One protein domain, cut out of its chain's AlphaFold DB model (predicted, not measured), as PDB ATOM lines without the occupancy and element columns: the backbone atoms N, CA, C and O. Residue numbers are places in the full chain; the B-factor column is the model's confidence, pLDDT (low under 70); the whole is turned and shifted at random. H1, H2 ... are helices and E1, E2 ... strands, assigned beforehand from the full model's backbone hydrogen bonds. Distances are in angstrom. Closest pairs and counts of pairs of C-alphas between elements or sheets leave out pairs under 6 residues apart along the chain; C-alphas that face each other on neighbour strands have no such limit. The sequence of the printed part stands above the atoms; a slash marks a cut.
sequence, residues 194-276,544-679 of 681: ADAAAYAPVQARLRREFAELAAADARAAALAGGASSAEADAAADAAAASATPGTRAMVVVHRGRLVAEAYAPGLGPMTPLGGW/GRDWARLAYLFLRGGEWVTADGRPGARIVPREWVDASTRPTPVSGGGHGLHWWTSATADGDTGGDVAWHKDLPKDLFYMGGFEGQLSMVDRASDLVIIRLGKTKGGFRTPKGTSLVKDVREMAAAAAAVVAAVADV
ATOM      1  N   ALA A 194      38.047  54.740 -16.549       57.38
ATOM      2  CA  ALA A 194      36.789  55.451 -16.330       57.38
ATOM      3  C   ALA A 194      35.616  54.802 -17.088       57.38
ATOM      4  O   ALA A 194      34.567  54.550 -16.496       57.38
ATOM      5  N   ASP A 195      35.811  54.449 -18.363       55.44
ATOM      6  CA  ASP A 195      34.817  53.709 -19.151       55.44
ATOM      7  C   ASP A 195      34.583  52.305 -18.572       55.44
ATOM      8  O   ASP A 195      33.472  51.803 -18.578       55.44
ATOM      9  N   ALA A 196      35.603  51.657 -18.020       58.22
ATOM     10  CA  ALA A 196      35.539  50.311 -17.473       58.22
ATOM     11  C   ALA A 196      34.759  50.308 -16.164       58.22
ATOM     12  O   ALA A 196      34.055  49.341 -15.899       58.22
ATOM     13  N   ALA A 197      34.835  51.390 -15.383       59.72
ATOM     14  CA  ALA A 197      33.968  51.609 -14.233       59.72
ATOM     15  C   ALA A 197      32.517  51.884 -14.669       59.72
ATOM     16  O   ALA A 197      31.600  51.240 -14.161       59.72
ATOM     17  N   ALA A 198      32.306  52.768 -15.651       57.22
ATOM     18  CA  ALA A 198      30.974  53.092 -16.172       57.22
ATOM     19  C   ALA A 198      30.285  51.879 -16.830       57.22
ATOM     20  O   ALA A 198      29.098  51.630 -16.624       57.22
ATOM     21  N   TYR A 199      31.042  51.072 -17.572       56.56
ATOM     22  CA  TYR A 199      30.578  49.877 -18.277       56.56
ATOM     23  C   TYR A 199      30.826  48.580 -17.496       56.56
ATOM     24  O   TYR A 199      30.553  47.499 -18.022       56.56
ATOM     25  N   ALA A 200      31.276  48.638 -16.235       61.03
ATOM     26  CA  ALA A 200      31.465  47.452 -15.393       61.03
ATOM     27  C   ALA A 200      30.207  46.565 -15.326       61.03
ATOM     28  O   ALA A 200      30.347  45.345 -15.456       61.03
ATOM     29  N   PRO A 201      28.974  47.111 -15.218       58.88
ATOM     30  CA  PRO A 201      27.759  46.295 -15.254       58.88
ATOM     31  C   PRO A 201      27.535  45.605 -16.606       58.88
ATOM     32  O   PRO A 201      27.096  44.455 -16.642       58.88
ATOM     33  N   VAL A 202      27.871  46.277 -17.718       56.25
ATOM     34  CA  VAL A 202      27.787  45.721 -19.081       56.25
ATOM     35  C   VAL A 202      28.784  44.577 -19.235       56.25
ATOM     36  O   VAL A 202      28.405  43.485 -19.652       56.25
ATOM     37  N   GLN A 203      30.037  44.793 -18.832       64.31
ATOM     38  CA  GLN A 203      31.091  43.783 -18.873       64.31
ATOM     39  C   GLN A 203      30.781  42.582 -17.969       64.31
ATOM     40  O   GLN A 203      30.959  41.437 -18.383       64.31
ATOM     41  N   ALA A 204      30.263  42.808 -16.761       62.62
ATOM     42  CA  ALA A 204      29.857  41.739 -15.850       62.62
ATOM     43  C   ALA A 204      28.669  40.934 -16.398       62.62
ATOM     44  O   ALA A 204      28.666  39.706 -16.323       62.62
ATOM     45  N   ARG A 205      27.678  41.612 -16.993       62.09
ATOM     46  CA  ARG A 205      26.557  40.951 -17.670       62.09
ATOM     47  C   ARG A 205      27.040  40.125 -18.853       62.09
ATOM     48  O   ARG A 205      26.712  38.950 -18.906       62.09
ATOM     49  N   LEU A 206      27.855  40.691 -19.740       60.84
ATOM     50  CA  LEU A 206      28.418  39.964 -20.878       60.84
ATOM     51  C   LEU A 206      29.195  38.726 -20.427       60.84
ATOM     52  O   LEU A 206      28.955  37.650 -20.954       60.84
ATOM     53  N   ARG A 207      30.057  38.838 -19.408       65.75
ATOM     54  CA  ARG A 207      30.786  37.691 -18.832       65.75
ATOM     55  C   ARG A 207      29.866  36.614 -18.259       65.75
ATOM     56  O   ARG A 207      30.145  35.435 -18.450       65.75
ATOM     57  N   ARG A 208      28.781  36.992 -17.581       66.06
ATOM     58  CA  ARG A 208      27.796  36.029 -17.066       66.06
ATOM     59  C   ARG A 208      27.072  35.310 -18.203       66.06
ATOM     60  O   ARG A 208      27.034  34.089 -18.218       66.06
ATOM     61  N   GLU A 209      26.570  36.056 -19.180       58.84
ATOM     62  CA  GLU A 209      25.902  35.489 -20.357       58.84
ATOM     63  C   GLU A 209      26.884  34.622 -21.179       58.84
ATOM     64  O   GLU A 209      26.494  33.602 -21.742       58.84
ATOM     65  N   PHE A 210      28.187  34.956 -21.188       62.78
ATOM     66  CA  PHE A 210      29.230  34.079 -21.735       62.78
ATOM     67  C   PHE A 210      29.330  32.770 -20.996       62.78
ATOM     68  O   PHE A 210      29.361  31.737 -21.653       62.78
ATOM     69  N   ALA A 211      29.392  32.807 -19.668       63.97
ATOM     70  CA  ALA A 211      29.443  31.601 -18.859       63.97
ATOM     71  C   ALA A 211      28.207  30.717 -19.102       63.97
ATOM     72  O   ALA A 211      28.339  29.500 -19.183       63.97
ATOM     73  N   GLU A 212      27.030  31.315 -19.310       66.06
ATOM     74  CA  GLU A 212      25.790  30.591 -19.614       66.06
ATOM     75  C   GLU A 212      25.780  29.968 -21.020       66.06
ATOM     76  O   GLU A 212      25.458  28.786 -21.168       66.06
ATOM     77  N   LEU A 213      26.170  30.720 -22.056       59.22
ATOM     78  CA  LEU A 213      26.324  30.183 -23.417       59.22
ATOM     79  C   LEU A 213      27.393  29.093 -23.466       59.22
ATOM     80  O   LEU A 213      27.213  28.065 -24.114       59.22
ATOM     81  N   ALA A 214      28.487  29.319 -22.746       63.22
ATOM     82  CA  ALA A 214      29.567  28.373 -22.598       63.22
ATOM     83  C   ALA A 214      29.066  27.067 -21.960       63.22
ATOM     84  O   ALA A 214      29.231  25.985 -22.526       63.22
ATOM     85  N   ALA A 215      28.385  27.154 -20.820       67.25
ATOM     86  CA  ALA A 215      27.780  26.000 -20.165       67.25
ATOM     87  C   ALA A 215      26.832  25.238 -21.101       67.25
ATOM     88  O   ALA A 215      26.908  24.010 -21.196       67.25
ATOM     89  N   ALA A 216      25.979  25.954 -21.840       65.56
ATOM     90  CA  ALA A 216      25.045  25.353 -22.788       65.56
ATOM     91  C   ALA A 216      25.763  24.594 -23.919       65.56
ATOM     92  O   ALA A 216      25.397  23.452 -24.217       65.56
ATOM     93  N   ASP A 217      26.801  25.192 -24.510       61.00
ATOM     94  CA  ASP A 217      27.598  24.578 -25.577       61.00
ATOM     95  C   ASP A 217      28.385  23.354 -25.062       61.00
ATOM     96  O   ASP A 217      28.412  22.319 -25.737       61.00
ATOM     97  N   ALA A 218      28.968  23.412 -23.854       65.75
ATOM     98  CA  ALA A 218      29.663  22.277 -23.219       65.75
ATOM     99  C   ALA A 218      28.724  21.106 -22.978       65.75
ATOM    100  O   ALA A 218      29.023  19.973 -23.359       65.75
ATOM    101  N   ARG A 219      27.575  21.390 -22.363       72.06
ATOM    102  CA  ARG A 219      26.562  20.389 -22.045       72.06
ATOM    103  C   ARG A 219      26.094  19.679 -23.307       72.06
ATOM    104  O   ARG A 219      26.067  18.452 -23.362       72.06
ATOM    105  N   ALA A 220      25.784  20.447 -24.351       63.50
ATOM    106  CA  ALA A 220      25.385  19.908 -25.645       63.50
ATOM    107  C   ALA A 220      26.498  19.064 -26.283       63.50
ATOM    108  O   ALA A 220      26.234  17.989 -26.827       63.50
ATOM    109  N   ALA A 221      27.752  19.515 -26.193       60.59
ATOM    110  CA  ALA A 221      28.896  18.789 -26.726       60.59
ATOM    111  C   ALA A 221      29.156  17.463 -25.998       60.59
ATOM    112  O   ALA A 221      29.481  16.489 -26.682       60.59
ATOM    113  N   ALA A 222      29.001  17.429 -24.672       65.62
ATOM    114  CA  ALA A 222      29.154  16.239 -23.841       65.62
ATOM    115  C   ALA A 222      28.048  15.212 -24.127       65.62
ATOM    116  O   ALA A 222      28.350  14.056 -24.421       65.62
ATOM    117  N   LEU A 223      26.783  15.645 -24.163       69.62
ATOM    118  CA  LEU A 223      25.645  14.778 -24.501       69.62
ATOM    119  C   LEU A 223      25.781  14.176 -25.905       69.62
ATOM    120  O   LEU A 223      25.584  12.979 -26.093       69.62
ATOM    121  N   ALA A 224      26.187  14.980 -26.893       58.16
ATOM    122  CA  ALA A 224      26.441  14.494 -28.250       58.16
ATOM    123  C   ALA A 224      27.618  13.500 -28.325       58.16
ATOM    124  O   ALA A 224      27.688  12.699 -29.254       58.16
ATOM    125  N   GLY A 225      28.545  13.561 -27.367       62.19
ATOM    126  CA  GLY A 225      29.640  12.605 -27.201       62.19
ATOM    127  C   GLY A 225      29.255  11.336 -26.435       62.19
ATOM    128  O   GLY A 225      30.125  10.503 -26.204       62.19
ATOM    129  N   GLY A 226      27.984  11.180 -26.044       75.94
ATOM    130  CA  GLY A 226      27.489  10.024 -25.295       75.94
ATOM    131  C   GLY A 226      27.665  10.119 -23.775       75.94
ATOM    132  O   GLY A 226      27.500   9.105 -23.101       75.94
ATOM    133  N   ALA A 227      27.992  11.297 -23.234       78.25
ATOM    134  CA  ALA A 227      28.077  11.507 -21.790       78.25
ATOM    135  C   ALA A 227      26.690  11.405 -21.126       78.25
ATOM    136  O   ALA A 227      25.669  11.774 -21.714       78.25
ATOM    137  N   SER A 228      26.650  10.942 -19.877       88.56
ATOM    138  CA  SER A 228      25.456  10.999 -19.029       88.56
ATOM    139  C   SER A 228      25.064  12.446 -18.703       88.56
ATOM    140  O   SER A 228      25.870  13.365 -18.839       88.56
ATOM    141  N   SER A 229      23.831  12.670 -18.223       79.75
ATOM    142  CA  SER A 229      23.409  14.021 -17.810       79.75
ATOM    143  C   SER A 229      24.335  14.599 -16.741       79.75
ATOM    144  O   SER A 229      24.721  15.750 -16.861       79.75
ATOM    145  N   ALA A 230      24.757  13.800 -15.756       80.88
ATOM    146  CA  ALA A 230      25.641  14.264 -14.687       80.88
ATOM    147  C   ALA A 230      27.033  14.668 -15.204       80.88
ATOM    148  O   ALA A 230      27.587  15.672 -14.771       80.88
ATOM    149  N   GLU A 231      27.586  13.922 -16.163       73.31
ATOM    150  CA  GLU A 231      28.855  14.272 -16.816       73.31
ATOM    151  C   GLU A 231      28.711  15.507 -17.714       73.31
ATOM    152  O   GLU A 231      29.620  16.333 -17.786       73.31
ATOM    153  N   ALA A 232      27.565  15.664 -18.378       73.19
ATOM    154  CA  ALA A 232      27.269  16.838 -19.185       73.19
ATOM    155  C   ALA A 232      27.043  18.095 -18.332       73.19
ATOM    156  O   ALA A 232      27.490  19.169 -18.723       73.19
ATOM    157  N   ASP A 233      26.391  17.960 -17.179       78.25
ATOM    158  CA  ASP A 233      26.180  19.038 -16.213       78.25
ATOM    159  C   ASP A 233      27.519  19.429 -15.557       78.25
ATOM    160  O   ASP A 233      27.854  20.606 -15.519       78.25
ATOM    161  N   ALA A 234      28.374  18.462 -15.200       75.06
ATOM    162  CA  ALA A 234      29.732  18.739 -14.723       75.06
ATOM    163  C   ALA A 234      30.611  19.435 -15.783       75.06
ATOM    164  O   ALA A 234      31.380  20.343 -15.463       75.06
ATOM    165  N   ALA A 235      30.489  19.044 -17.057       66.00
ATOM    166  CA  ALA A 235      31.147  19.730 -18.166       66.00
ATOM    167  C   ALA A 235      30.617  21.161 -18.351       66.00
ATOM    168  O   ALA A 235      31.405  22.056 -18.647       66.00
ATOM    169  N   ALA A 236      29.314  21.381 -18.155       68.81
ATOM    170  CA  ALA A 236      28.672  22.693 -18.199       68.81
ATOM    171  C   ALA A 236      29.144  23.604 -17.055       68.81
ATOM    172  O   ALA A 236      29.468  24.767 -17.291       68.81
ATOM    173  N   ASP A 237      29.251  23.069 -15.839       70.88
ATOM    174  CA  ASP A 237      29.728  23.794 -14.661       70.88
ATOM    175  C   ASP A 237      31.210  24.160 -14.797       70.88
ATOM    176  O   ASP A 237      31.600  25.305 -14.558       70.88
ATOM    177  N   ALA A 238      32.043  23.227 -15.272       66.12
ATOM    178  CA  ALA A 238      33.447  23.494 -15.580       66.12
ATOM    179  C   ALA A 238      33.600  24.547 -16.696       66.12
ATOM    180  O   ALA A 238      34.485  25.403 -16.645       66.12
ATOM    181  N   ALA A 239      32.714  24.518 -17.692       62.03
ATOM    182  CA  ALA A 239      32.622  25.487 -18.778       62.03
ATOM    183  C   ALA A 239      32.218  26.892 -18.314       62.03
ATOM    184  O   ALA A 239      32.842  27.870 -18.729       62.03
ATOM    185  N   ALA A 240      31.206  26.998 -17.450       62.47
ATOM    186  CA  ALA A 240      30.789  28.253 -16.830       62.47
ATOM    187  C   ALA A 240      31.901  28.831 -15.949       62.47
ATOM    188  O   ALA A 240      32.197  30.023 -16.028       62.47
ATOM    189  N   ALA A 241      32.554  27.981 -15.152       57.09
ATOM    190  CA  ALA A 241      33.641  28.370 -14.258       57.09
ATOM    191  C   ALA A 241      34.919  28.789 -15.008       57.09
ATOM    192  O   ALA A 241      35.661  29.641 -14.525       57.09
ATOM    193  N   SER A 242      35.170  28.221 -16.193       51.25
ATOM    194  CA  SER A 242      36.312  28.565 -17.056       51.25
ATOM    195  C   SER A 242      35.995  29.610 -18.139       51.25
ATOM    196  O   SER A 242      36.911  30.049 -18.830       51.25
ATOM    197  N   ALA A 243      34.724  30.014 -18.290       46.75
ATOM    198  CA  ALA A 243      34.195  30.875 -19.356       46.75
ATOM    199  C   ALA A 243      34.495  30.397 -20.798       46.75
ATOM    200  O   ALA A 243      34.624  31.213 -21.711       46.75
ATOM    201  N   THR A 244      34.602  29.083 -21.032       48.03
ATOM    202  CA  THR A 244      34.926  28.539 -22.367       48.03
ATOM    203  C   THR A 244      34.366  27.146 -22.581       48.03
ATOM    204  O   THR A 244      34.920  26.156 -22.110       48.03
ATOM    205  N   PRO A 245      33.274  27.039 -23.333       50.81
ATOM    206  CA  PRO A 245      33.344  26.503 -24.681       50.81
ATOM    207  C   PRO A 245      32.471  27.295 -25.654       50.81
ATOM    208  O   PRO A 245      31.496  27.954 -25.308       50.81
ATOM    209  N   GLY A 246      32.853  27.237 -26.919       62.78
ATOM    210  CA  GLY A 246      32.165  27.956 -27.974       62.78
ATOM    211  C   GLY A 246      32.755  29.335 -28.172       62.78
ATOM    212  O   GLY A 246      33.580  29.497 -29.063       62.78
ATOM    213  N   THR A 247      32.379  30.337 -27.384       73.06
ATOM    214  CA  THR A 247      32.821  31.719 -27.648       73.06
ATOM    215  C   THR A 247      34.291  31.948 -27.265       73.06
ATOM    216  O   THR A 247      34.739  31.573 -26.188       73.06
ATOM    217  N   ARG A 248      35.050  32.566 -28.174       79.12
ATOM    218  CA  ARG A 248      36.490  32.863 -28.069       79.12
ATOM    219  C   ARG A 248      36.769  34.352 -27.941       79.12
ATOM    220  O   ARG A 248      37.681  34.739 -27.218       79.12
ATOM    221  N   ALA A 249      35.986  35.169 -28.635       80.25
ATOM    222  CA  ALA A 249      36.025  36.615 -28.524       80.25
ATOM    223  C   ALA A 249      34.611  37.179 -28.656       80.25
ATOM    224  O   ALA A 249      33.833  36.712 -29.492       80.25
ATOM    225  N   MET A 250      34.312  38.208 -27.872       80.00
ATOM    226  CA  MET A 250      33.199  39.107 -28.124       80.00
ATOM    227  C   MET A 250      33.673  40.548 -28.052       80.00
ATOM    228  O   MET A 250      34.439  40.901 -27.158       80.00
ATOM    229  N   VAL A 251      33.184  41.375 -28.967       82.12
ATOM    230  CA  VAL A 251      33.432  42.817 -29.002       82.12
ATOM    231  C   VAL A 251      32.101  43.529 -29.199       82.12
ATOM    232  O   VAL A 251      31.318  43.136 -30.059       82.12
ATOM    233  N   VAL A 252      31.842  44.566 -28.407       78.12
ATOM    234  CA  VAL A 252      30.634  45.394 -28.483       78.12
ATOM    235  C   VAL A 252      31.046  46.843 -28.689       78.12
ATOM    236  O   VAL A 252      31.728  47.434 -27.848       78.12
ATOM    237  N   VAL A 253      30.599  47.419 -29.799       81.88
ATOM    238  CA  VAL A 253      30.782  48.831 -30.128       81.88
ATOM    239  C   VAL A 253      29.413  49.489 -30.166       81.88
ATOM    240  O   VAL A 253      28.522  49.024 -30.868       81.88
ATOM    241  N   HIS A 254      29.240  50.577 -29.427       79.00
ATOM    242  CA  HIS A 254      27.999  51.342 -29.401       79.00
ATOM    243  C   HIS A 254      28.317  52.825 -29.544       79.00
ATOM    244  O   HIS A 254      29.195  53.341 -28.849       79.00
ATOM    245  N   ARG A 255      27.635  53.506 -30.469       79.19
ATOM    246  CA  ARG A 255      27.870  54.925 -30.786       79.19
ATOM    247  C   ARG A 255      29.339  55.243 -31.062       79.19
ATOM    248  O   ARG A 255      29.880  56.225 -30.576       79.19
ATOM    249  N   GLY A 256      30.008  54.362 -31.809       78.50
ATOM    250  CA  GLY A 256      31.430  54.496 -32.159       78.50
ATOM    251  C   GLY A 256      32.425  54.263 -31.019       78.50
ATOM    252  O   GLY A 256      33.622  54.430 -31.239       78.50
ATOM    253  N   ARG A 257      31.965  53.885 -29.819       75.56
ATOM    254  CA  ARG A 257      32.818  53.549 -28.670       75.56
ATOM    255  C   ARG A 257      32.872  52.042 -28.475       75.56
ATOM    256  O   ARG A 257      31.832  51.387 -28.462       75.56
ATOM    257  N   LEU A 258      34.066  51.502 -28.256       76.81
ATOM    258  CA  LEU A 258      34.232  50.155 -27.718       76.81
ATOM    259  C   LEU A 258      33.750  50.149 -26.259       76.81
ATOM    260  O   LEU A 258      34.423  50.683 -25.382       76.81
ATOM    261  N   VAL A 259      32.574  49.572 -26.001       70.75
ATOM    262  CA  VAL A 259      31.946  49.586 -24.664       70.75
ATOM    263  C   VAL A 259      32.204  48.303 -23.882       70.75
ATOM    264  O   VAL A 259      32.186  48.310 -22.653       70.75
ATOM    265  N   ALA A 260      32.454  47.193 -24.578       69.81
ATOM    266  CA  ALA A 260      32.818  45.941 -23.942       69.81
ATOM    267  C   ALA A 260      33.580  45.006 -24.879       69.81
ATOM    268  O   ALA A 260      33.356  44.967 -26.086       69.81
ATOM    269  N   GLU A 261      34.443  44.199 -24.283       75.25
ATOM    270  CA  GLU A 261      35.136  43.101 -24.939       75.25
ATOM    271  C   GLU A 261      35.447  41.993 -23.929       75.25
ATOM    272  O   GLU A 261      35.747  42.258 -22.760       75.25
ATOM    273  N   ALA A 262      35.369  40.749 -24.382       71.94
ATOM    274  CA  ALA A 262      35.701  39.576 -23.594       71.94
ATOM    275  C   ALA A 262      36.417  38.555 -24.474       71.94
ATOM    276  O   ALA A 262      36.023  38.321 -25.618       71.94
ATOM    277  N   TYR A 263      37.453  37.935 -23.919       75.25
ATOM    278  CA  TYR A 263      38.278  36.953 -24.608       75.25
ATOM    279  C   TYR A 263      38.410  35.712 -23.744       75.25
ATOM    280  O   TYR A 263      38.508  35.804 -22.518       75.25
ATOM    281  N   ALA A 264      38.417  34.554 -24.392       73.94
ATOM    282  CA  ALA A 264      38.745  33.313 -23.718       73.94
ATOM    283  C   ALA A 264      40.191  33.349 -23.178       73.94
ATOM    284  O   ALA A 264      41.035  34.029 -23.770       73.94
ATOM    285  N   PRO A 265      40.512  32.597 -22.105       71.00
ATOM    286  CA  PRO A 265      41.864  32.557 -21.539       71.00
ATOM    287  C   PRO A 265      42.930  32.312 -22.612       71.00
ATOM    288  O   PRO A 265      42.727  31.455 -23.460       71.00
ATOM    289  N   GLY A 266      44.044  33.046 -22.607       70.12
ATOM    290  CA  GLY A 266      45.112  32.896 -23.611       70.12
ATOM    291  C   GLY A 266      44.844  33.559 -24.971       70.12
ATOM    292  O   GLY A 266      45.738  33.588 -25.811       70.12
ATOM    293  N   LEU A 267      43.655  34.131 -25.186       80.38
ATOM    294  CA  LEU A 267      43.353  35.000 -26.323       80.38
ATOM    295  C   LEU A 267      43.283  36.455 -25.855       80.38
ATOM    296  O   LEU A 267      42.964  36.738 -24.700       80.38
ATOM    297  N   GLY A 268      43.553  37.387 -26.763       76.81
ATOM    298  CA  GLY A 268      43.484  38.810 -26.462       76.81
ATOM    299  C   GLY A 268      42.973  39.657 -27.624       76.81
ATOM    300  O   GLY A 268      42.656  39.133 -28.696       76.81
ATOM    301  N   PRO A 269      42.937  40.988 -27.437       80.75
ATOM    302  CA  PRO A 269      42.403  41.924 -28.424       80.75
ATOM    303  C   PRO A 269      43.086  41.887 -29.786       80.75
ATOM    304  O   PRO A 269      42.466  42.243 -30.784       80.75
ATOM    305  N   MET A 270      44.342  41.441 -29.821       84.25
ATOM    306  CA  MET A 270      45.160  41.373 -31.030       84.25
ATOM    307  C   MET A 270      45.239  39.965 -31.625       84.25
ATOM    308  O   MET A 270      45.953  39.770 -32.598       84.25
ATOM    309  N   THR A 271      44.549  38.971 -31.057       84.69
ATOM    310  CA  THR A 271      44.607  37.595 -31.564       84.69
ATOM    311  C   THR A 271      43.674  37.439 -32.768       84.69
ATOM    312  O   THR A 271      42.454  37.495 -32.584       84.69
ATOM    313  N   PRO A 272      44.187  37.215 -33.994       92.25
ATOM    314  CA  PRO A 272      43.328  36.974 -35.141       92.25
ATOM    315  C   PRO A 272      42.698  35.584 -35.059       92.25
ATOM    316  O   PRO A 272      43.373  34.593 -34.781       92.25
ATOM    317  N   LEU A 273      41.396  35.496 -35.316       91.06
ATOM    318  CA  LEU A 273      40.637  34.246 -35.338       91.06
ATOM    319  C   LEU A 273      39.922  34.101 -36.687       91.06
ATOM    320  O   LEU A 273      39.630  35.091 -37.361       91.06
ATOM    321  N   GLY A 274      39.644  32.859 -37.080       90.94
ATOM    322  CA  GLY A 274      38.984  32.570 -38.351       90.94
ATOM    323  C   GLY A 274      37.538  33.057 -38.372       90.94
ATOM    324  O   GLY A 274      36.734  32.652 -37.534       90.94
ATOM    325  N   GLY A 275      37.201  33.898 -39.351       90.75
ATOM    326  CA  GLY A 275      35.829  34.376 -39.572       90.75
ATOM    327  C   GLY A 275      34.973  33.453 -40.444       90.75
ATOM    328  O   GLY A 275      33.752  33.623 -40.512       90.75
ATOM    329  N   TRP A 276      35.580  32.468 -41.117       92.19
ATOM    330  CA  TRP A 276      34.907  31.611 -42.097       92.19
ATOM    331  C   TRP A 276      34.124  32.461 -43.114       92.19
ATOM    332  O   TRP A 276      34.665  33.401 -43.688       92.19
ATOM    333  N   GLY A 544      38.737  40.245 -33.132       90.00
ATOM    334  CA  GLY A 544      37.376  40.732 -32.894       90.00
ATOM    335  C   GLY A 544      37.233  42.239 -33.146       90.00
ATOM    336  O   GLY A 544      36.196  42.678 -33.635       90.00
ATOM    337  N   ARG A 545      38.282  43.027 -32.870       91.06
ATOM    338  CA  ARG A 545      38.282  44.476 -33.112       91.06
ATOM    339  C   ARG A 545      38.316  44.806 -34.603       91.06
ATOM    340  O   ARG A 545      37.568  45.674 -35.035       91.06
ATOM    341  N   ASP A 546      39.098  44.084 -35.399       93.56
ATOM    342  CA  ASP A 546      39.165  44.324 -36.847       93.56
ATOM    343  C   ASP A 546      37.866  43.925 -37.557       93.56
ATOM    344  O   ASP A 546      37.395  44.647 -38.437       93.56
ATOM    345  N   TRP A 547      37.211  42.845 -37.118       96.00
ATOM    346  CA  TRP A 547      35.849  42.536 -37.568       96.00
ATOM    347  C   TRP A 547      34.851  43.637 -37.183       96.00
ATOM    348  O   TRP A 547      33.994  43.992 -37.994       96.00
ATOM    349  N   ALA A 548      34.983  44.218 -35.984       93.50
ATOM    350  CA  ALA A 548      34.143  45.330 -35.544       93.50
ATOM    351  C   ALA A 548      34.360  46.584 -36.399       93.50
ATOM    352  O   ALA A 548      33.388  47.267 -36.710       93.50
ATOM    353  N   ARG A 549      35.599  46.883 -36.807       92.88
ATOM    354  CA  ARG A 549      35.924  48.028 -37.678       92.88
ATOM    355  C   ARG A 549      35.250  47.906 -39.038       92.88
ATOM    356  O   ARG A 549      34.588  48.844 -39.475       92.88
ATOM    357  N   LEU A 550      35.333  46.727 -39.657       95.75
ATOM    358  CA  LEU A 550      34.638  46.441 -40.915       95.75
ATOM    359  C   LEU A 550      33.114  46.600 -40.771       95.75
ATOM    360  O   LEU A 550      32.463  47.229 -41.604       95.75
ATOM    361  N   ALA A 551      32.539  46.066 -39.694       95.38
ATOM    362  CA  ALA A 551      31.112  46.185 -39.415       95.38
ATOM    363  C   ALA A 551      30.680  47.644 -39.168       95.38
ATOM    364  O   ALA A 551      29.654  48.090 -39.682       95.38
ATOM    365  N   TYR A 552      31.489  48.406 -38.431       93.31
ATOM    366  CA  TYR A 552      31.249  49.815 -38.139       93.31
ATOM    367  C   TYR A 552      31.352  50.700 -39.387       93.31
ATOM    368  O   TYR A 552      30.534  51.603 -39.561       93.31
ATOM    369  N   LEU A 553      32.273  50.400 -40.310       94.00
ATOM    370  CA  LEU A 553      32.335  51.069 -41.611       94.00
ATOM    371  C   LEU A 553      30.990  50.970 -42.354       94.00
ATOM    372  O   LEU A 553      30.479  51.963 -42.873       94.00
ATOM    373  N   PHE A 554      30.369  49.785 -42.367       95.19
ATOM    374  CA  PHE A 554      29.062  49.572 -43.004       95.19
ATOM    375  C   PHE A 554      27.897  50.170 -42.202       95.19
ATOM    376  O   PHE A 554      26.919  50.641 -42.793       95.19
ATOM    377  N   LEU A 555      27.994  50.210 -40.869       92.81
ATOM    378  CA  LEU A 555      27.058  50.951 -40.017       92.81
ATOM    379  C   LEU A 555      27.038  52.441 -40.392       92.81
ATOM    380  O   LEU A 555      25.970  53.046 -40.461       92.81
ATOM    381  N   ARG A 556      28.210  53.016 -40.679       92.25
ATOM    382  CA  ARG A 556      28.405  54.419 -41.077       92.25
ATOM    383  C   ARG A 556      28.246  54.678 -42.574       92.25
ATOM    384  O   ARG A 556      28.556  55.762 -43.055       92.25
ATOM    385  N   GLY A 557      27.725  53.716 -43.335       92.00
ATOM    386  CA  GLY A 557      27.451  53.929 -44.754       92.00
ATOM    387  C   GLY A 557      28.714  54.091 -45.605       92.00
ATOM    388  O   GLY A 557      28.641  54.753 -46.638       92.00
ATOM    389  N   GLY A 558      29.848  53.528 -45.177       92.06
ATOM    390  CA  GLY A 558      31.108  53.501 -45.926       92.06
ATOM    391  C   GLY A 558      32.078  54.644 -45.617       92.06
ATOM    392  O   GLY A 558      33.117  54.744 -46.267       92.06
ATOM    393  N   GLU A 559      31.768  55.488 -44.633       89.38
ATOM    394  CA  GLU A 559      32.672  56.523 -44.115       89.38
ATOM    395  C   GLU A 559      33.309  56.074 -42.803       89.38
ATOM    396  O   GLU A 559      32.626  55.587 -41.899       89.38
ATOM    397  N   TRP A 560      34.624  56.255 -42.693       85.31
ATOM    398  CA  TRP A 560      35.322  56.121 -41.421       85.31
ATOM    399  C   TRP A 560      35.395  57.491 -40.748       85.31
ATOM    400  O   TRP A 560      35.765  58.467 -41.391       85.31
ATOM    401  N   VAL A 561      35.022  57.586 -39.472       72.56
ATOM    402  CA  VAL A 561      35.101  58.834 -38.691       72.56
ATOM    403  C   VAL A 561      36.366  58.774 -37.841       72.56
ATOM    404  O   VAL A 561      36.612  57.764 -37.185       72.56
ATOM    405  N   THR A 562      37.187  59.821 -37.862       65.19
ATOM    406  CA  THR A 562      38.443  59.852 -37.096       65.19
ATOM    407  C   THR A 562      38.194  60.090 -35.607       65.19
ATOM    408  O   THR A 562      37.121  60.541 -35.202       65.19
ATOM    409  N   ALA A 563      39.200  59.790 -34.778       60.44
ATOM    410  CA  ALA A 563      39.142  59.880 -33.312       60.44
ATOM    411  C   ALA A 563      38.766  61.267 -32.749       60.44
ATOM    412  O   ALA A 563      38.352  61.394 -31.599       60.44
ATOM    413  N   ASP A 564      38.921  62.316 -33.552       60.50
ATOM    414  CA  ASP A 564      38.585  63.698 -33.221       60.50
ATOM    415  C   ASP A 564      37.195  64.129 -33.727       60.50
ATOM    416  O   ASP A 564      36.864  65.315 -33.708       60.50
ATOM    417  N   GLY A 565      36.372  63.179 -34.179       57.28
ATOM    418  CA  GLY A 565      34.992  63.417 -34.601       57.28
ATOM    419  C   GLY A 565      34.852  64.124 -35.949       57.28
ATOM    420  O   GLY A 565      33.739  64.516 -36.311       57.28
ATOM    421  N   ARG A 566      35.940  64.296 -36.713       57.91
ATOM    422  CA  ARG A 566      35.858  64.828 -38.078       57.91
ATOM    423  C   ARG A 566      35.350  63.742 -39.034       57.91
ATOM    424  O   ARG A 566      35.722  62.575 -38.882       57.91
ATOM    425  N   PRO A 567      34.517  64.095 -40.032       59.88
ATOM    426  CA  PRO A 567      34.184  63.165 -41.103       59.88
ATOM    427  C   PRO A 567      35.486  62.757 -41.799       59.88
ATOM    428  O   PRO A 567      36.186  63.603 -42.357       59.88
ATOM    429  N   GLY A 568      35.850  61.481 -41.689       66.50
ATOM    430  CA  GLY A 568      37.026  60.947 -42.359       66.50
ATOM    431  C   GLY A 568      36.712  60.563 -43.802       66.50
ATOM    432  O   GLY A 568      35.641  60.854 -44.342       66.50
ATOM    433  N   ALA A 569      37.683  59.931 -44.457       72.81
ATOM    434  CA  ALA A 569      37.541  59.546 -45.851       72.81
ATOM    435  C   ALA A 569      36.436  58.492 -46.028       72.81
ATOM    436  O   ALA A 569      36.310  57.529 -45.264       72.81
ATOM    437  N   ARG A 570      35.654  58.656 -47.095       87.56
ATOM    438  CA  ARG A 570      34.789  57.600 -47.608       87.56
ATOM    439  C   ARG A 570      35.664  56.495 -48.191       87.56
ATOM    440  O   ARG A 570      36.380  56.735 -49.154       87.56
ATOM    441  N   ILE A 571      35.586  55.306 -47.603       88.88
ATOM    442  CA  ILE A 571      36.336  54.120 -48.039       88.88
ATOM    443  C   ILE A 571      35.496  53.304 -49.026       88.88
ATOM    444  O   ILE A 571      35.995  52.821 -50.039       88.88
ATOM    445  N   VAL A 572      34.195  53.178 -48.747       90.94
ATOM    446  CA  VAL A 572      33.235  52.468 -49.602       90.94
ATOM    447  C   VAL A 572      32.102  53.433 -49.999       90.94
ATOM    448  O   VAL A 572      31.639  54.218 -49.161       90.94
ATOM    449  N   PRO A 573      31.615  53.416 -51.255       89.38
ATOM    450  CA  PRO A 573      30.514  54.277 -51.682       89.38
ATOM    451  C   PRO A 573      29.250  54.020 -50.859       89.38
ATOM    452  O   PRO A 573      28.951  52.872 -50.516       89.38
ATOM    453  N   ARG A 574      28.474  55.071 -50.571       89.75
ATOM    454  CA  ARG A 574      27.239  54.927 -49.784       89.75
ATOM    455  C   ARG A 574      26.256  54.016 -50.502       89.75
ATOM    456  O   ARG A 574      25.632  53.166 -49.879       89.75
ATOM    457  N   GLU A 575      26.181  54.162 -51.815       89.19
ATOM    458  CA  GLU A 575      25.348  53.383 -52.717       89.19
ATOM    459  C   GLU A 575      25.741  51.901 -52.697       89.19
ATOM    460  O   GLU A 575      24.865  51.039 -52.735       89.19
ATOM    461  N   TRP A 576      27.039  51.594 -52.566       91.31
ATOM    462  CA  TRP A 576      27.527  50.221 -52.415       91.31
ATOM    463  C   TRP A 576      27.084  49.628 -51.080       91.31
ATOM    464  O   TRP A 576      26.536  48.532 -51.051       91.31
ATOM    465  N   VAL A 577      27.263  50.357 -49.974       92.88
ATOM    466  CA  VAL A 577      26.828  49.893 -48.644       92.88
ATOM    467  C   VAL A 577      25.314  49.696 -48.590       92.88
ATOM    468  O   VAL A 577      24.838  48.675 -48.088       92.88
ATOM    469  N   ASP A 578      24.553  50.642 -49.129       89.56
ATOM    470  CA  ASP A 578      23.098  50.565 -49.212       89.56
ATOM    471  C   ASP A 578      22.650  49.359 -50.054       89.56
ATOM    472  O   ASP A 578      21.786  48.606 -49.612       89.56
ATOM    473  N   ALA A 579      23.253  49.127 -51.224       88.38
ATOM    474  CA  ALA A 579      22.956  47.960 -52.055       88.38
ATOM    475  C   ALA A 579      23.358  46.641 -51.375       88.38
ATOM    476  O   ALA A 579      22.612  45.666 -51.433       88.38
ATOM    477  N   SER A 580      24.505  46.611 -50.695       92.44
ATOM    478  CA  SER A 580      25.009  45.419 -50.014       92.44
ATOM    479  C   SER A 580      24.149  44.992 -48.835       92.44
ATOM    480  O   SER A 580      23.982  43.797 -48.613       92.44
ATOM    481  N   THR A 581      23.588  45.952 -48.101       89.69
ATOM    482  CA  THR A 581      22.819  45.718 -46.865       89.69
ATOM    483  C   THR A 581      21.303  45.692 -47.070       89.69
ATOM    484  O   THR A 581      20.564  45.560 -46.096       89.69
ATOM    485  N   ARG A 582      20.823  45.801 -48.314       85.38
ATOM    486  CA  ARG A 582      19.404  45.641 -48.662       85.38
ATOM    487  C   ARG A 582      19.135  44.238 -49.213       85.38
ATOM    488  O   ARG A 582      19.937  43.757 -50.012       85.38
ATOM    489  N   PRO A 583      18.010  43.599 -48.846       81.69
ATOM    490  CA  PRO A 583      17.633  42.312 -49.417       81.69
ATOM    491  C   PRO A 583      17.495  42.402 -50.935       81.69
ATOM    492  O   PRO A 583      16.928  43.362 -51.462       81.69
ATOM    493  N   THR A 584      17.982  41.389 -51.646       82.62
ATOM    494  CA  THR A 584      17.727  41.257 -53.082       82.62
ATOM    495  C   THR A 584      16.347  40.635 -53.333       82.62
ATOM    496  O   THR A 584      15.897  39.815 -52.534       82.62
ATOM    497  N   PRO A 585      15.662  40.960 -54.448       76.81
ATOM    498  CA  PRO A 585      14.341  40.390 -54.739       76.81
ATOM    499  C   PRO A 585      14.337  38.855 -54.764       76.81
ATOM    500  O   PRO A 585      13.420  38.213 -54.265       76.81
ATOM    501  N   VAL A 586      15.405  38.266 -55.305       78.81
ATOM    502  CA  VAL A 586      15.556  36.815 -55.459       78.81
ATOM    503  C   VAL A 586      15.799  36.084 -54.134       78.81
ATOM    504  O   VAL A 586      15.511  34.893 -54.047       78.81
ATOM    505  N   SER A 587      16.305  36.764 -53.095       77.75
ATOM    506  CA  SER A 587      16.534  36.136 -51.787       77.75
ATOM    507  C   SER A 587      15.266  35.969 -50.954       77.75
ATOM    508  O   SER A 587      15.334  35.339 -49.906       77.75
ATOM    509  N   GLY A 588      14.120  36.510 -51.395       64.12
ATOM    510  CA  GLY A 588      12.854  36.408 -50.660       64.12
ATOM    511  C   GLY A 588      12.860  37.143 -49.313       64.12
ATOM    512  O   GLY A 588      11.987  36.915 -48.481       64.12
ATOM    513  N   GLY A 589      13.838  38.033 -49.090       62.97
ATOM    514  CA  GLY A 589      14.137  38.602 -47.778       62.97
ATOM    515  C   GLY A 589      15.134  37.730 -47.015       62.97
ATOM    516  O   GLY A 589      14.905  36.545 -46.805       62.97
ATOM    517  N   GLY A 590      16.260  38.312 -46.598       73.44
ATOM    518  CA  GLY A 590      17.262  37.584 -45.811       73.44
ATOM    519  C   GLY A 590      18.708  37.819 -46.230       73.44
ATOM    520  O   GLY A 590      19.610  37.635 -45.411       73.44
ATOM    521  N   HIS A 591      18.956  38.233 -47.477       84.75
ATOM    522  CA  HIS A 591      20.319  38.421 -47.981       84.75
ATOM    523  C   HIS A 591      20.423  39.524 -49.047       84.75
ATOM    524  O   HIS A 591      19.621  39.574 -49.986       84.75
ATOM    525  N   GLY A 592      21.442  40.373 -48.906       89.56
ATOM    526  CA  GLY A 592      21.856  41.407 -49.854       89.56
ATOM    527  C   GLY A 592      23.048  40.972 -50.709       89.56
ATOM    528  O   GLY A 592      23.034  39.883 -51.284       89.56
ATOM    529  N   LEU A 593      24.093  41.803 -50.800       93.19
ATOM    530  CA  LEU A 593      25.339  41.467 -51.508       93.19
ATOM    531  C   LEU A 593      26.397  40.992 -50.501       93.19
ATOM    532  O   LEU A 593      27.097  41.806 -49.913       93.19
ATOM    533  N   HIS A 594      26.504  39.678 -50.286       94.62
ATOM    534  CA  HIS A 594      27.319  39.035 -49.230       94.62
ATOM    535  C   HIS A 594      27.032  39.479 -47.781       94.62
ATOM    536  O   HIS A 594      27.847  39.232 -46.889       94.62
ATOM    537  N   TRP A 595      25.892  40.114 -47.520       92.50
ATOM    538  CA  TRP A 595      25.436  40.443 -46.169       92.50
ATOM    539  C   TRP A 595      24.079  39.806 -45.918       92.50
ATOM    540  O   TRP A 595      23.193  39.866 -46.769       92.50
ATOM    541  N   TRP A 596      23.900  39.233 -44.733       86.81
ATOM    542  CA  TRP A 596      22.584  38.813 -44.273       86.81
ATOM    543  C   TRP A 596      21.802  40.022 -43.773       86.81
ATOM    544  O   TRP A 596      22.380  40.943 -43.196       86.81
ATOM    545  N   THR A 597      20.488  40.010 -43.960       81.06
ATOM    546  CA  THR A 597      19.602  41.137 -43.646       81.06
ATOM    547  C   THR A 597      18.348  40.626 -42.956       81.06
ATOM    548  O   THR A 597      17.785  39.630 -43.395       81.06
ATOM    549  N   SER A 598      17.860  41.310 -41.930       69.69
ATOM    550  CA  SER A 598      16.565  40.998 -41.306       69.69
ATOM    551  C   SER A 598      15.368  41.619 -42.033       69.69
ATOM    552  O   SER A 598      14.230  41.231 -41.769       69.69
ATOM    553  N   ALA A 599      15.599  42.584 -42.931       61.59
ATOM    554  CA  ALA A 599      14.556  43.151 -43.776       61.59
ATOM    555  C   ALA A 599      13.948  42.062 -44.677       61.59
ATOM    556  O   ALA A 599      14.656  41.363 -45.406       61.59
ATOM    557  N   THR A 600      12.625  41.932 -44.650       53.12
ATOM    558  CA  THR A 600      11.867  41.124 -45.610       53.12
ATOM    559  C   THR A 600      11.288  42.041 -46.680       53.12
ATOM    560  O   THR A 600      10.876  43.161 -46.375       53.12
ATOM    561  N   ALA A 601      11.283  41.589 -47.937       44.06
ATOM    562  CA  ALA A 601      10.702  42.361 -49.035       44.06
ATOM    563  C   ALA A 601       9.172  42.491 -48.889       44.06
ATOM    564  O   ALA A 601       8.652  43.560 -49.174       44.06
ATOM    565  N   ASP A 602       8.487  41.469 -48.346       42.69
ATOM    566  CA  ASP A 602       7.012  41.422 -48.273       42.69
ATOM    567  C   ASP A 602       6.442  40.738 -47.008       42.69
ATOM    568  O   ASP A 602       5.293  40.309 -46.979       42.69
ATOM    569  N   GLY A 603       7.210  40.614 -45.919       39.44
ATOM    570  CA  GLY A 603       6.689  40.034 -44.669       39.44
ATOM    571  C   GLY A 603       6.427  38.518 -44.681       39.44
ATOM    572  O   GLY A 603       6.041  37.993 -43.638       39.44
ATOM    573  N   ASP A 604       6.692  37.813 -45.784       34.66
ATOM    574  CA  ASP A 604       6.567  36.354 -45.886       34.66
ATOM    575  C   ASP A 604       7.948  35.700 -46.068       34.66
ATOM    576  O   ASP A 604       8.713  36.051 -46.967       34.66
ATOM    577  N   THR A 605       8.318  34.797 -45.158       37.97
ATOM    578  CA  THR A 605       9.649  34.170 -45.113       37.97
ATOM    579  C   THR A 605       9.716  32.978 -46.064       37.97
ATOM    580  O   THR A 605       9.488  31.836 -45.660       37.97
ATOM    581  N   GLY A 606      10.063  33.228 -47.324       32.38
ATOM    582  CA  GLY A 606      10.422  32.191 -48.292       32.38
ATOM    583  C   GLY A 606      11.901  31.809 -48.199       32.38
ATOM    584  O   GLY A 606      12.687  32.196 -49.054       32.38
ATOM    585  N   GLY A 607      12.293  31.063 -47.164       37.97
ATOM    586  CA  GLY A 607      13.658  30.545 -46.975       37.97
ATOM    587  C   GLY A 607      13.937  30.188 -45.512       37.97
ATOM    588  O   GLY A 607      13.252  30.695 -44.629       37.97
ATOM    589  N   ASP A 608      14.924  29.327 -45.243       43.31
ATOM    590  CA  ASP A 608      15.280  28.667 -43.959       43.31
ATOM    591  C   ASP A 608      15.553  29.564 -42.716       43.31
ATOM    592  O   ASP A 608      16.142  29.135 -41.718       43.31
ATOM    593  N   VAL A 609      15.110  30.817 -42.717       52.75
ATOM    594  CA  VAL A 609      15.377  31.844 -41.707       52.75
ATOM    595  C   VAL A 609      14.085  32.357 -41.055       52.75
ATOM    596  O   VAL A 609      13.921  33.540 -40.780       52.75
ATOM    597  N   ALA A 610      13.178  31.438 -40.701       46.81
ATOM    598  CA  ALA A 610      11.914  31.704 -39.986       46.81
ATOM    599  C   ALA A 610      12.044  32.530 -38.678       46.81
ATOM    600  O   ALA A 610      11.046  32.989 -38.122       46.81
ATOM    601  N   TRP A 611      13.262  32.722 -38.167       53.69
ATOM    602  CA  TRP A 611      13.580  33.534 -36.988       53.69
ATOM    603  C   TRP A 611      13.918  35.004 -37.306       53.69
ATOM    604  O   TRP A 611      14.054  35.799 -36.379       53.69
ATOM    605  N   HIS A 612      14.034  35.398 -38.582       59.81
ATOM    606  CA  HIS A 612      14.264  36.797 -38.987       59.81
ATOM    607  C   HIS A 612      13.091  37.722 -38.655       59.81
ATOM    608  O   HIS A 612      13.316  38.899 -38.394       59.81
ATOM    609  N   LYS A 613      11.867  37.185 -38.574       58.38
ATOM    610  CA  LYS A 613      10.639  37.942 -38.274       58.38
ATOM    611  C   LYS A 613      10.678  38.724 -36.958       58.38
ATOM    612  O   LYS A 613       9.988  39.726 -36.822       58.38
ATOM    613  N   ASP A 614      11.472  38.257 -35.995       56.44
ATOM    614  CA  ASP A 614      11.541  38.871 -34.675       56.44
ATOM    615  C   ASP A 614      12.596  39.990 -34.624       56.44
ATOM    616  O   ASP A 614      12.605  40.751 -33.661       56.44
ATOM    617  N   LEU A 615      13.488  40.107 -35.619       62.62
ATOM    618  CA  LEU A 615      14.626  41.039 -35.632       62.62
ATOM    619  C   LEU A 615      14.219  42.457 -36.104       62.62
ATOM    620  O   LEU A 615      13.242  42.605 -36.836       62.62
ATOM    621  N   PRO A 616      14.956  43.527 -35.723       66.06
ATOM    622  CA  PRO A 616      14.695  44.887 -36.198       66.06
ATOM    623  C   PRO A 616      14.876  44.948 -37.711       66.06
ATOM    624  O   PRO A 616      15.774  44.296 -38.226       66.06
ATOM    625  N   LYS A 617      14.073  45.739 -38.427       68.44
ATOM    626  CA  LYS A 617      14.071  45.741 -39.902       68.44
ATOM    627  C   LYS A 617      15.378  46.240 -40.536       68.44
ATOM    628  O   LYS A 617      15.719  45.778 -41.614       68.44
ATOM    629  N   ASP A 618      16.129  47.101 -39.849       71.81
ATOM    630  CA  ASP A 618      17.385  47.686 -40.354       71.81
ATOM    631  C   ASP A 618      18.650  46.967 -39.850       71.81
ATOM    632  O   ASP A 618      19.754  47.519 -39.893       71.81
ATOM    633  N   LEU A 619      18.494  45.736 -39.353       79.12
ATOM    634  CA  LEU A 619      19.599  44.901 -38.899       79.12
ATOM    635  C   LEU A 619      20.206  44.125 -40.074       79.12
ATOM    636  O   LEU A 619      19.521  43.533 -40.909       79.12
ATOM    637  N   PHE A 620      21.530  44.079 -40.112       86.88
ATOM    638  CA  PHE A 620      22.273  43.244 -41.049       86.88
ATOM    639  C   PHE A 620      23.490  42.639 -40.358       86.88
ATOM    640  O   PHE A 620      23.940  43.121 -39.317       86.88
ATOM    641  N   TYR A 621      24.003  41.531 -40.886       87.00
ATOM    642  CA  TYR A 621      25.088  40.809 -40.232       87.00
ATOM    643  C   TYR A 621      25.950  39.988 -41.193       87.00
ATOM    644  O   TYR A 621      25.526  39.596 -42.282       87.00
ATOM    645  N   MET A 622      27.175  39.703 -40.754       90.94
ATOM    646  CA  MET A 622      28.072  38.716 -41.357       90.94
ATOM    647  C   MET A 622      27.962  37.421 -40.562       90.94
ATOM    648  O   MET A 622      28.018  37.448 -39.330       90.94
ATOM    649  N   GLY A 623      27.817  36.291 -41.251       83.81
ATOM    650  CA  GLY A 623      27.695  34.984 -40.619       83.81
ATOM    651  C   GLY A 623      28.779  34.012 -41.076       83.81
ATOM    652  O   GLY A 623      29.017  33.875 -42.274       83.81
ATOM    653  N   GLY A 624      29.417  33.319 -40.132       84.06
ATOM    654  CA  GLY A 624      30.445  32.308 -40.379       84.06
ATOM    655  C   GLY A 624      30.072  30.910 -39.882       84.06
ATOM    656  O   GLY A 624      29.272  30.743 -38.960       84.06
ATOM    657  N   PHE A 625      30.705  29.893 -40.477       78.81
ATOM    658  CA  PHE A 625      30.639  28.509 -40.002       78.81
ATOM    659  C   PHE A 625      31.075  28.415 -38.527       78.81
ATOM    660  O   PHE A 625      31.847  29.239 -38.039       78.81
ATOM    661  N   GLU A 626      30.532  27.441 -37.795       74.00
ATOM    662  CA  GLU A 626      30.712  27.282 -36.338       74.00
ATOM    663  C   GLU A 626      30.225  28.476 -35.486       74.00
ATOM    664  O   GLU A 626      30.574  28.594 -34.313       74.00
ATOM    665  N   GLY A 627      29.370  29.338 -36.045       71.69
ATOM    666  CA  GLY A 627      28.687  30.395 -35.299       71.69
ATOM    667  C   GLY A 627      29.492  31.685 -35.147       71.69
ATOM    668  O   GLY A 627      29.322  32.381 -34.143       71.69
ATOM    669  N   GLN A 628      30.346  32.024 -36.119       84.50
ATOM    670  CA  GLN A 628      30.902  33.381 -36.173       84.50
ATOM    671  C   GLN A 628      29.786  34.359 -36.523       84.50
ATOM    672  O   GLN A 628      28.961  34.078 -37.400       84.50
ATOM    673  N   LEU A 629      29.766  35.507 -35.863       83.25
ATOM    674  CA  LEU A 629      28.748  36.514 -36.091       83.25
ATOM    675  C   LEU A 629      29.344  37.908 -35.960       83.25
ATOM    676  O   LEU A 629      30.014  38.219 -34.983       83.25
ATOM    677  N   SER A 630      29.019  38.764 -36.916       89.00
ATOM    678  CA  SER A 630      29.169  40.206 -36.787       89.00
ATOM    679  C   SER A 630      27.839  40.866 -37.075       89.00
ATOM    680  O   SER A 630      27.442  40.962 -38.232       89.00
ATOM    681  N   MET A 631      27.162  41.334 -36.041       85.50
ATOM    682  CA  MET A 631      25.846  41.940 -36.128       85.50
ATOM    683  C   MET A 631      25.936  43.460 -36.107       85.50
ATOM    684  O   MET A 631      26.713  44.021 -35.336       85.50
ATOM    685  N   VAL A 632      25.111  44.108 -36.925       87.81
ATOM    686  CA  VAL A 632      24.998  45.561 -37.019       87.81
ATOM    687  C   VAL A 632      23.532  45.960 -36.900       87.81
ATOM    688  O   VAL A 632      22.702  45.542 -37.707       87.81
ATOM    689  N   ASP A 633      23.216  46.781 -35.904       82.88
ATOM    690  CA  ASP A 633      21.900  47.394 -35.727       82.88
ATOM    691  C   ASP A 633      22.022  48.909 -35.908       82.88
ATOM    692  O   ASP A 633      22.578  49.616 -35.062       82.88
ATOM    693  N   ARG A 634      21.501  49.406 -37.036       85.06
ATOM    694  CA  ARG A 634      21.519  50.838 -37.361       85.06
ATOM    695  C   ARG A 634      20.669  51.669 -36.414       85.06
ATOM    696  O   ARG A 634      21.084  52.775 -36.080       85.06
ATOM    697  N   ALA A 635      19.517  51.160 -35.978       80.81
ATOM    698  CA  ALA A 635      18.581  51.922 -35.153       80.81
ATOM    699  C   ALA A 635      19.176  52.242 -33.775       80.81
ATOM    700  O   ALA A 635      18.964  53.329 -33.241       80.81
ATOM    701  N   SER A 636      19.959  51.305 -33.238       76.69
ATOM    702  CA  SER A 636      20.615  51.434 -31.936       76.69
ATOM    703  C   SER A 636      22.075  51.885 -32.027       76.69
ATOM    704  O   SER A 636      22.733  51.978 -30.997       76.69
ATOM    705  N   ASP A 637      22.604  52.144 -33.228       83.75
ATOM    706  CA  ASP A 637      24.015  52.485 -33.449       83.75
ATOM    707  C   ASP A 637      24.987  51.476 -32.791       83.75
ATOM    708  O   ASP A 637      25.876  51.833 -32.008       83.75
ATOM    709  N   LEU A 638      24.763  50.188 -33.067       81.19
ATOM    710  CA  LEU A 638      25.360  49.064 -32.343       81.19
ATOM    711  C   LEU A 638      26.028  48.059 -33.291       81.19
ATOM    712  O   LEU A 638      25.444  47.639 -34.291       81.19
ATOM    713  N   VAL A 639      27.232  47.618 -32.929       87.62
ATOM    714  CA  VAL A 639      27.975  46.520 -33.564       87.62
ATOM    715  C   VAL A 639      28.358  45.497 -32.506       87.62
ATOM    716  O   VAL A 639      28.880  45.850 -31.448       87.62
ATOM    717  N   ILE A 640      28.138  44.221 -32.808       81.88
ATOM    718  CA  ILE A 640      28.513  43.105 -31.937       81.88
ATOM    719  C   ILE A 640      29.235  42.045 -32.753       81.88
ATOM    720  O   ILE A 640      28.690  41.520 -33.720       81.88
ATOM    721  N   ILE A 641      30.439  41.691 -32.321       87.56
ATOM    722  CA  ILE A 641      31.242  40.621 -32.904       87.56
ATOM    723  C   ILE A 641      31.290  39.466 -31.931       87.56
ATOM    724  O   ILE A 641      31.684  39.673 -30.793       87.56
ATOM    725  N   ARG A 642      30.989  38.258 -32.399       84.38
ATOM    726  CA  ARG A 642      31.212  36.991 -31.713       84.38
ATOM    727  C   ARG A 642      32.063  36.092 -32.601       84.38
ATOM    728  O   ARG A 642      31.635  35.713 -33.689       84.38
ATOM    729  N   LEU A 643      33.216  35.674 -32.094       85.44
ATOM    730  CA  LEU A 643      34.040  34.631 -32.701       85.44
ATOM    731  C   LEU A 643      34.019  33.415 -31.785       85.44
ATOM    732  O   LEU A 643      34.181  33.559 -30.572       85.44
ATOM    733  N   GLY A 644      33.801  32.219 -32.321       78.50
ATOM    734  CA  GLY A 644      33.621  31.027 -31.500       78.50
ATOM    735  C   GLY A 644      33.452  29.719 -32.266       78.50
ATOM    736  O   GLY A 644      33.700  29.655 -33.455       78.50
ATOM    737  N   LYS A 645      33.064  28.651 -31.572       73.69
ATOM    738  CA  LYS A 645      32.800  27.323 -32.127       73.69
ATOM    739  C   LYS A 645      31.565  26.694 -31.482       73.69
ATOM    740  O   LYS A 645      31.669  25.924 -30.532       73.69
ATOM    741  N   THR A 646      30.390  27.008 -32.008       64.12
ATOM    742  CA  THR A 646      29.117  26.402 -31.592       64.12
ATOM    743  C   THR A 646      28.794  25.187 -32.454       64.12
ATOM    744  O   THR A 646      28.681  25.282 -33.682       64.12
ATOM    745  N   LYS A 647      28.615  24.022 -31.815       54.47
ATOM    746  CA  LYS A 647      28.067  22.831 -32.482       54.47
ATOM    747  C   LYS A 647      26.608  23.115 -32.867       54.47
ATOM    748  O   LYS A 647      25.814  23.449 -32.001       54.47
ATOM    749  N   GLY A 648      26.264  22.974 -34.151       49.62
ATOM    750  CA  GLY A 648      24.931  23.315 -34.684       49.62
ATOM    751  C   GLY A 648      24.861  24.643 -35.457       49.62
ATOM    752  O   GLY A 648      23.824  24.960 -36.042       49.62
ATOM    753  N   GLY A 649      25.968  25.395 -35.533       55.84
ATOM    754  CA  GLY A 649      26.057  26.626 -36.326       55.84
ATOM    755  C   GLY A 649      25.222  27.766 -35.734       55.84
ATOM    756  O   GLY A 649      25.396  28.119 -34.573       55.84
ATOM    757  N   PHE A 650      24.325  28.350 -36.538       48.88
ATOM    758  CA  PHE A 650      23.410  29.416 -36.097       48.88
ATOM    759  C   PHE A 650      22.203  28.911 -35.305       48.88
ATOM    760  O   PHE A 650      21.395  29.728 -34.882       48.88
ATOM    761  N   ARG A 651      22.038  27.600 -35.108       48.88
ATOM    762  CA  ARG A 651      21.064  27.069 -34.151       48.88
ATOM    763  C   ARG A 651      21.794  26.715 -32.867       48.88
ATOM    764  O   ARG A 651      22.744  25.936 -32.897       48.88
ATOM    765  N   THR A 652      21.353  27.293 -31.760       49.28
ATOM    766  CA  THR A 652      21.880  26.959 -30.438       49.28
ATOM    767  C   THR A 652      21.297  25.625 -29.962       49.28
ATOM    768  O   THR A 652      20.298  25.148 -30.515       49.28
ATOM    769  N   PRO A 653      21.867  25.004 -28.913       40.38
ATOM    770  CA  PRO A 653      21.342  23.756 -28.353       40.38
ATOM    771  C   PRO A 653      19.874  23.815 -27.897       40.38
ATOM    772  O   PRO A 653      19.223  22.777 -27.810       40.38
ATOM    773  N   LYS A 654      19.332  25.015 -27.634       40.06
ATOM    774  CA  LYS A 654      17.915  25.240 -27.293       40.06
ATOM    775  C   LYS A 654      16.989  25.262 -28.522       40.06
ATOM    776  O   LYS A 654      15.787  25.457 -28.374       40.06
ATOM    777  N   GLY A 655      17.530  25.094 -29.732       47.72
ATOM    778  CA  GLY A 655      16.788  25.209 -30.990       47.72
ATOM    779  C   GLY A 655      16.476  26.653 -31.403       47.72
ATOM    780  O   GLY A 655      15.774  26.854 -32.395       47.72
ATOM    781  N   THR A 656      16.986  27.654 -30.674       51.38
ATOM    782  CA  THR A 656      16.846  29.079 -31.001       51.38
ATOM    783  C   THR A 656      17.949  29.537 -31.954       51.38
ATOM    784  O   THR A 656      18.970  28.869 -32.130       51.38
ATOM    785  N   SER A 657      17.728  30.661 -32.638       57.69
ATOM    786  CA  SER A 657      18.755  31.252 -33.497       57.69
ATOM    787  C   SER A 657      19.833  31.922 -32.652       57.69
ATOM    788  O   SER A 657      19.519  32.752 -31.808       57.69
ATOM    789  N   LEU A 658      21.103  31.650 -32.947       58.69
ATOM    790  CA  LEU A 658      22.264  32.349 -32.399       58.69
ATOM    791  C   LEU A 658      22.157  33.861 -32.608       58.69
ATOM    792  O   LEU A 658      22.594  34.624 -31.763       58.69
ATOM    793  N   VAL A 659      21.558  34.317 -33.711       58.50
ATOM    794  CA  VAL A 659      21.335  35.751 -33.942       58.50
ATOM    795  C   VAL A 659      20.206  36.281 -33.066       58.50
ATOM    796  O   VAL A 659      20.288  37.418 -32.616       58.50
ATOM    797  N   LYS A 660      19.171  35.478 -32.787       58.81
ATOM    798  CA  LYS A 660      18.148  35.847 -31.800       58.81
ATOM    799  C   LYS A 660      18.776  35.962 -30.414       58.81
ATOM    800  O   LYS A 660      18.589  36.989 -29.779       58.81
ATOM    801  N   ASP A 661      19.561  34.975 -29.997       59.03
ATOM    802  CA  ASP A 661      20.221  34.973 -28.691       59.03
ATOM    803  C   ASP A 661      21.225  36.141 -28.596       59.03
ATOM    804  O   ASP A 661      21.181  36.920 -27.650       59.03
ATOM    805  N   VAL A 662      22.043  36.371 -29.631       59.16
ATOM    806  CA  VAL A 662      22.955  37.528 -29.695       59.16
ATOM    807  C   VAL A 662      22.192  38.850 -29.757       59.16
ATOM    808  O   VAL A 662      22.660  39.835 -29.195       59.16
ATOM    809  N   ARG A 663      21.001  38.904 -30.357       60.94
ATOM    810  CA  ARG A 663      20.143  40.092 -30.298       60.94
ATOM    811  C   ARG A 663      19.532  40.286 -28.920       60.94
ATOM    812  O   ARG A 663      19.467  41.419 -28.472       60.94
ATOM    813  N   GLU A 664      19.055  39.249 -28.251       61.09
ATOM    814  CA  GLU A 664      18.556  39.372 -26.880       61.09
ATOM    815  C   GLU A 664      19.682  39.863 -25.966       61.09
ATOM    816  O   GLU A 664      19.468  40.803 -25.201       61.09
ATOM    817  N   MET A 665      20.908  39.359 -26.157       54.94
ATOM    818  CA  MET A 665      22.126  39.894 -25.540       54.94
ATOM    819  C   MET A 665      22.402  41.350 -25.946       54.94
ATOM    820  O   MET A 665      22.846  42.142 -25.119       54.94
ATOM    821  N   ALA A 666      22.123  41.731 -27.191       52.56
ATOM    822  CA  ALA A 666      22.298  43.087 -27.701       52.56
ATOM    823  C   ALA A 666      21.267  44.070 -27.152       52.56
ATOM    824  O   ALA A 666      21.633  45.172 -26.781       52.56
ATOM    825  N   ALA A 667      19.997  43.678 -27.061       54.81
ATOM    826  CA  ALA A 667      18.922  44.459 -26.464       54.81
ATOM    827  C   ALA A 667      19.155  44.604 -24.959       54.81
ATOM    828  O   ALA A 667      18.984  45.679 -24.395       54.81
ATOM    829  N   ALA A 668      19.640  43.539 -24.321       52.12
ATOM    830  CA  ALA A 668      20.151  43.549 -22.964       52.12
ATOM    831  C   ALA A 668      21.326  44.519 -22.779       52.12
ATOM    832  O   ALA A 668      21.323  45.294 -21.825       52.12
ATOM    833  N   ALA A 669      22.322  44.487 -23.666       48.84
ATOM    834  CA  ALA A 669      23.471  45.386 -23.627       48.84
ATOM    835  C   ALA A 669      23.053  46.833 -23.911       48.84
ATOM    836  O   ALA A 669      23.423  47.717 -23.154       48.84
ATOM    837  N   ALA A 670      22.221  47.074 -24.924       51.94
ATOM    838  CA  ALA A 670      21.705  48.386 -25.303       51.94
ATOM    839  C   ALA A 670      20.811  48.995 -24.216       51.94
ATOM    840  O   ALA A 670      20.956  50.174 -23.917       51.94
ATOM    841  N   ALA A 671      19.953  48.205 -23.562       53.62
ATOM    842  CA  ALA A 671      19.156  48.662 -22.422       53.62
ATOM    843  C   ALA A 671      20.038  49.042 -21.225       53.62
ATOM    844  O   ALA A 671      19.775  50.038 -20.556       53.62
ATOM    845  N   VAL A 672      21.115  48.289 -20.975       47.59
ATOM    846  CA  VAL A 672      22.091  48.642 -19.933       47.59
ATOM    847  C   VAL A 672      22.890  49.882 -20.339       47.59
ATOM    848  O   VAL A 672      23.106  50.756 -19.512       47.59
ATOM    849  N   VAL A 673      23.288  50.009 -21.605       49.84
ATOM    850  CA  VAL A 673      24.012  51.183 -22.106       49.84
ATOM    851  C   VAL A 673      23.132  52.436 -22.087       49.84
ATOM    852  O   VAL A 673      23.632  53.500 -21.737       49.84
ATOM    853  N   ALA A 674      21.836  52.329 -22.389       51.16
ATOM    854  CA  ALA A 674      20.872  53.420 -22.249       51.16
ATOM    855  C   ALA A 674      20.708  53.834 -20.777       51.16
ATOM    856  O   ALA A 674      20.833  55.012 -20.462       51.16
ATOM    857  N   ALA A 675      20.559  52.863 -19.870       46.97
ATOM    858  CA  ALA A 675      20.449  53.123 -18.435       46.97
ATOM    859  C   ALA A 675      21.720  53.738 -17.817       46.97
ATOM    860  O   ALA A 675      21.628  54.468 -16.838       46.97
ATOM    861  N   VAL A 676      22.907  53.448 -18.367       42.84
ATOM    862  CA  VAL A 676      24.181  54.055 -17.938       42.84
ATOM    863  C   VAL A 676      24.398  55.424 -18.592       42.84
ATOM    864  O   VAL A 676      24.934  56.321 -17.948       42.84
ATOM    865  N   ALA A 677      23.967  55.621 -19.842       44.72
ATOM    866  CA  ALA A 677      24.050  56.916 -20.518       44.72
ATOM    867  C   ALA A 677      23.217  57.992 -19.803       44.72
ATOM    868  O   ALA A 677      23.682  59.120 -19.698       44.72
ATOM    869  N   ASP A 678      22.064  57.631 -19.231       41.25
ATOM    870  CA  ASP A 678      21.238  58.540 -18.416       41.25
ATOM    871  C   ASP A 678      21.886  58.923 -17.064       41.25
ATOM    872  O   ASP A 678      21.415  59.836 -16.391       41.25
ATOM    873  N   VAL A 679      22.973  58.252 -16.657       35.94
ATOM    874  CA  VAL A 679      23.711  58.509 -15.403       35.94
ATOM    875  C   VAL A 679      25.000  59.318 -15.639       35.94
ATOM    876  O   VAL A 679      25.572  59.843 -14.687       35.94
TER     877      VAL A 679
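AT A GLANCE: This is residues 194 to 276 and 544 to 679 of the 681 residues of an uncharacterized protein of Fonticula alba (UniProt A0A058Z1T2). One five-stranded antiparallel sheet makes the core, with the long helices H2 and H6 side by side over one face and the shorter H4 over the other. H3 folds back on H2, and this helical hairpin reaches past one end of the sheet, while the small hairpin of E3 and E4 lies past the opposite end and the long loop of residues 581 to 618 lies beyond edge strand E5. The printed part has 219 residues, with six named helices and seven named strands in the order H1 H2 H3 E1 E2 H4 E3 E4 H5 E5 E6 E7 H6; the large sheet's order is E2 - E1 - E7 - E6 - E5, and the class is mixed, helices and strands. The whole is compact, with a radius of gyration of the C-alphas of 17.9 A, and spans 54 by 47 by 32 A.

HOW THE PARTS SIT: Start at H1, residues 194 to 198, which only grazes the large sheet with its residues 195 to 198. Next comes H2, residues 200 to 224, which forms a helical hairpin with H3, residues 229 to 242: they touch, closest at the C-alphas of Ala 215 and Ala 236, 3.9 A apart, at a shallow tilt of 30 degrees, opposite ways. H3 is not on the large sheet. Then find the hairpin of E1, residues 247 to 254, and E2, residues 257 to 263, where N 252 and O 260 are within hydrogen-bond range at 2.8 A. H2 lies over E2 and E1 at a height of 10.4 A over the sheet; its closest C-alphas to E2 are those of Gln 203 and Ala 260, 5.8 A apart. After the cut look for H4, residues 544 to 555, on the opposite face from H2 at a height of 7.8 A, over E7, residues 638 to 644, and E6, residues 628 to 633; the closest C-alphas of H4 and E7 are those of Ala 548 and Ile 641, 6.1 A apart. E3, residues 559 to 561, and E4, residues 567 to 570, form a hairpin, with N 568 and O 560 at 3.0 A. H5, residues 574 to 580, is close to H4 but not clearly touching, with the closest C-alphas, of Phe 554 and Val 577, 6.1 A apart. E5, residues 619 to 624, E6 and E7 form a meander, each strand the antiparallel neighbour of the one before, with N 622 and O 630 at 2.8 A and N 631 and O 640 at 2.8 A; E7 pairs on with E1 through N 641 and O 251, 2.8 A. H6, residues 658 to 677, is on the same face as H2, at a height of 8.8 A over the sheet; the large sheet with H2 and H6 on one face and H4 on the other is an arrangement of three layers, helices on both faces of a sheet. With residues 665 to 673 alone H6 touches H2, closest at the C-alphas of Val 202 and Ala 669, 6.3 A, at a shallow tilt of 15 degrees, opposite ways. In H1 to H6 every O i to N i+4 pair is within hydrogen-bond range.

IN THESE COORDINATES: Find C-alpha 194 at (36.789, 55.451, -16.330), where H1 begins. H2 starts at C-alpha 200 and runs 35.7 A to C-alpha 224 at (26.441, 14.494, -28.250); H3 measures 19.5 A. E1 is 20.3 A long, E2 17.9 A, H4 16.2 A, E5 and E6 16.7 A each, and E7 19.9 A; E3, E4 and H5 are shorter. H6 runs 27.3 A to C-alpha 677 at (24.050, 56.916, -20.518).

THE WHOLE: The C-alphas farthest apart, those of Ser 228 and Arg 566, are 58.0 A apart. Residues 277 to 543 are not printed, and C-alphas 276 and 544 are 13.2 A apart across the cut. The links H5 to E5 and E7 to H6 are long. Mean pLDDT of the printed part is 70.3, and 106 residues are under 70, among them 194 to 218, 598 to 617 and 646 to 679.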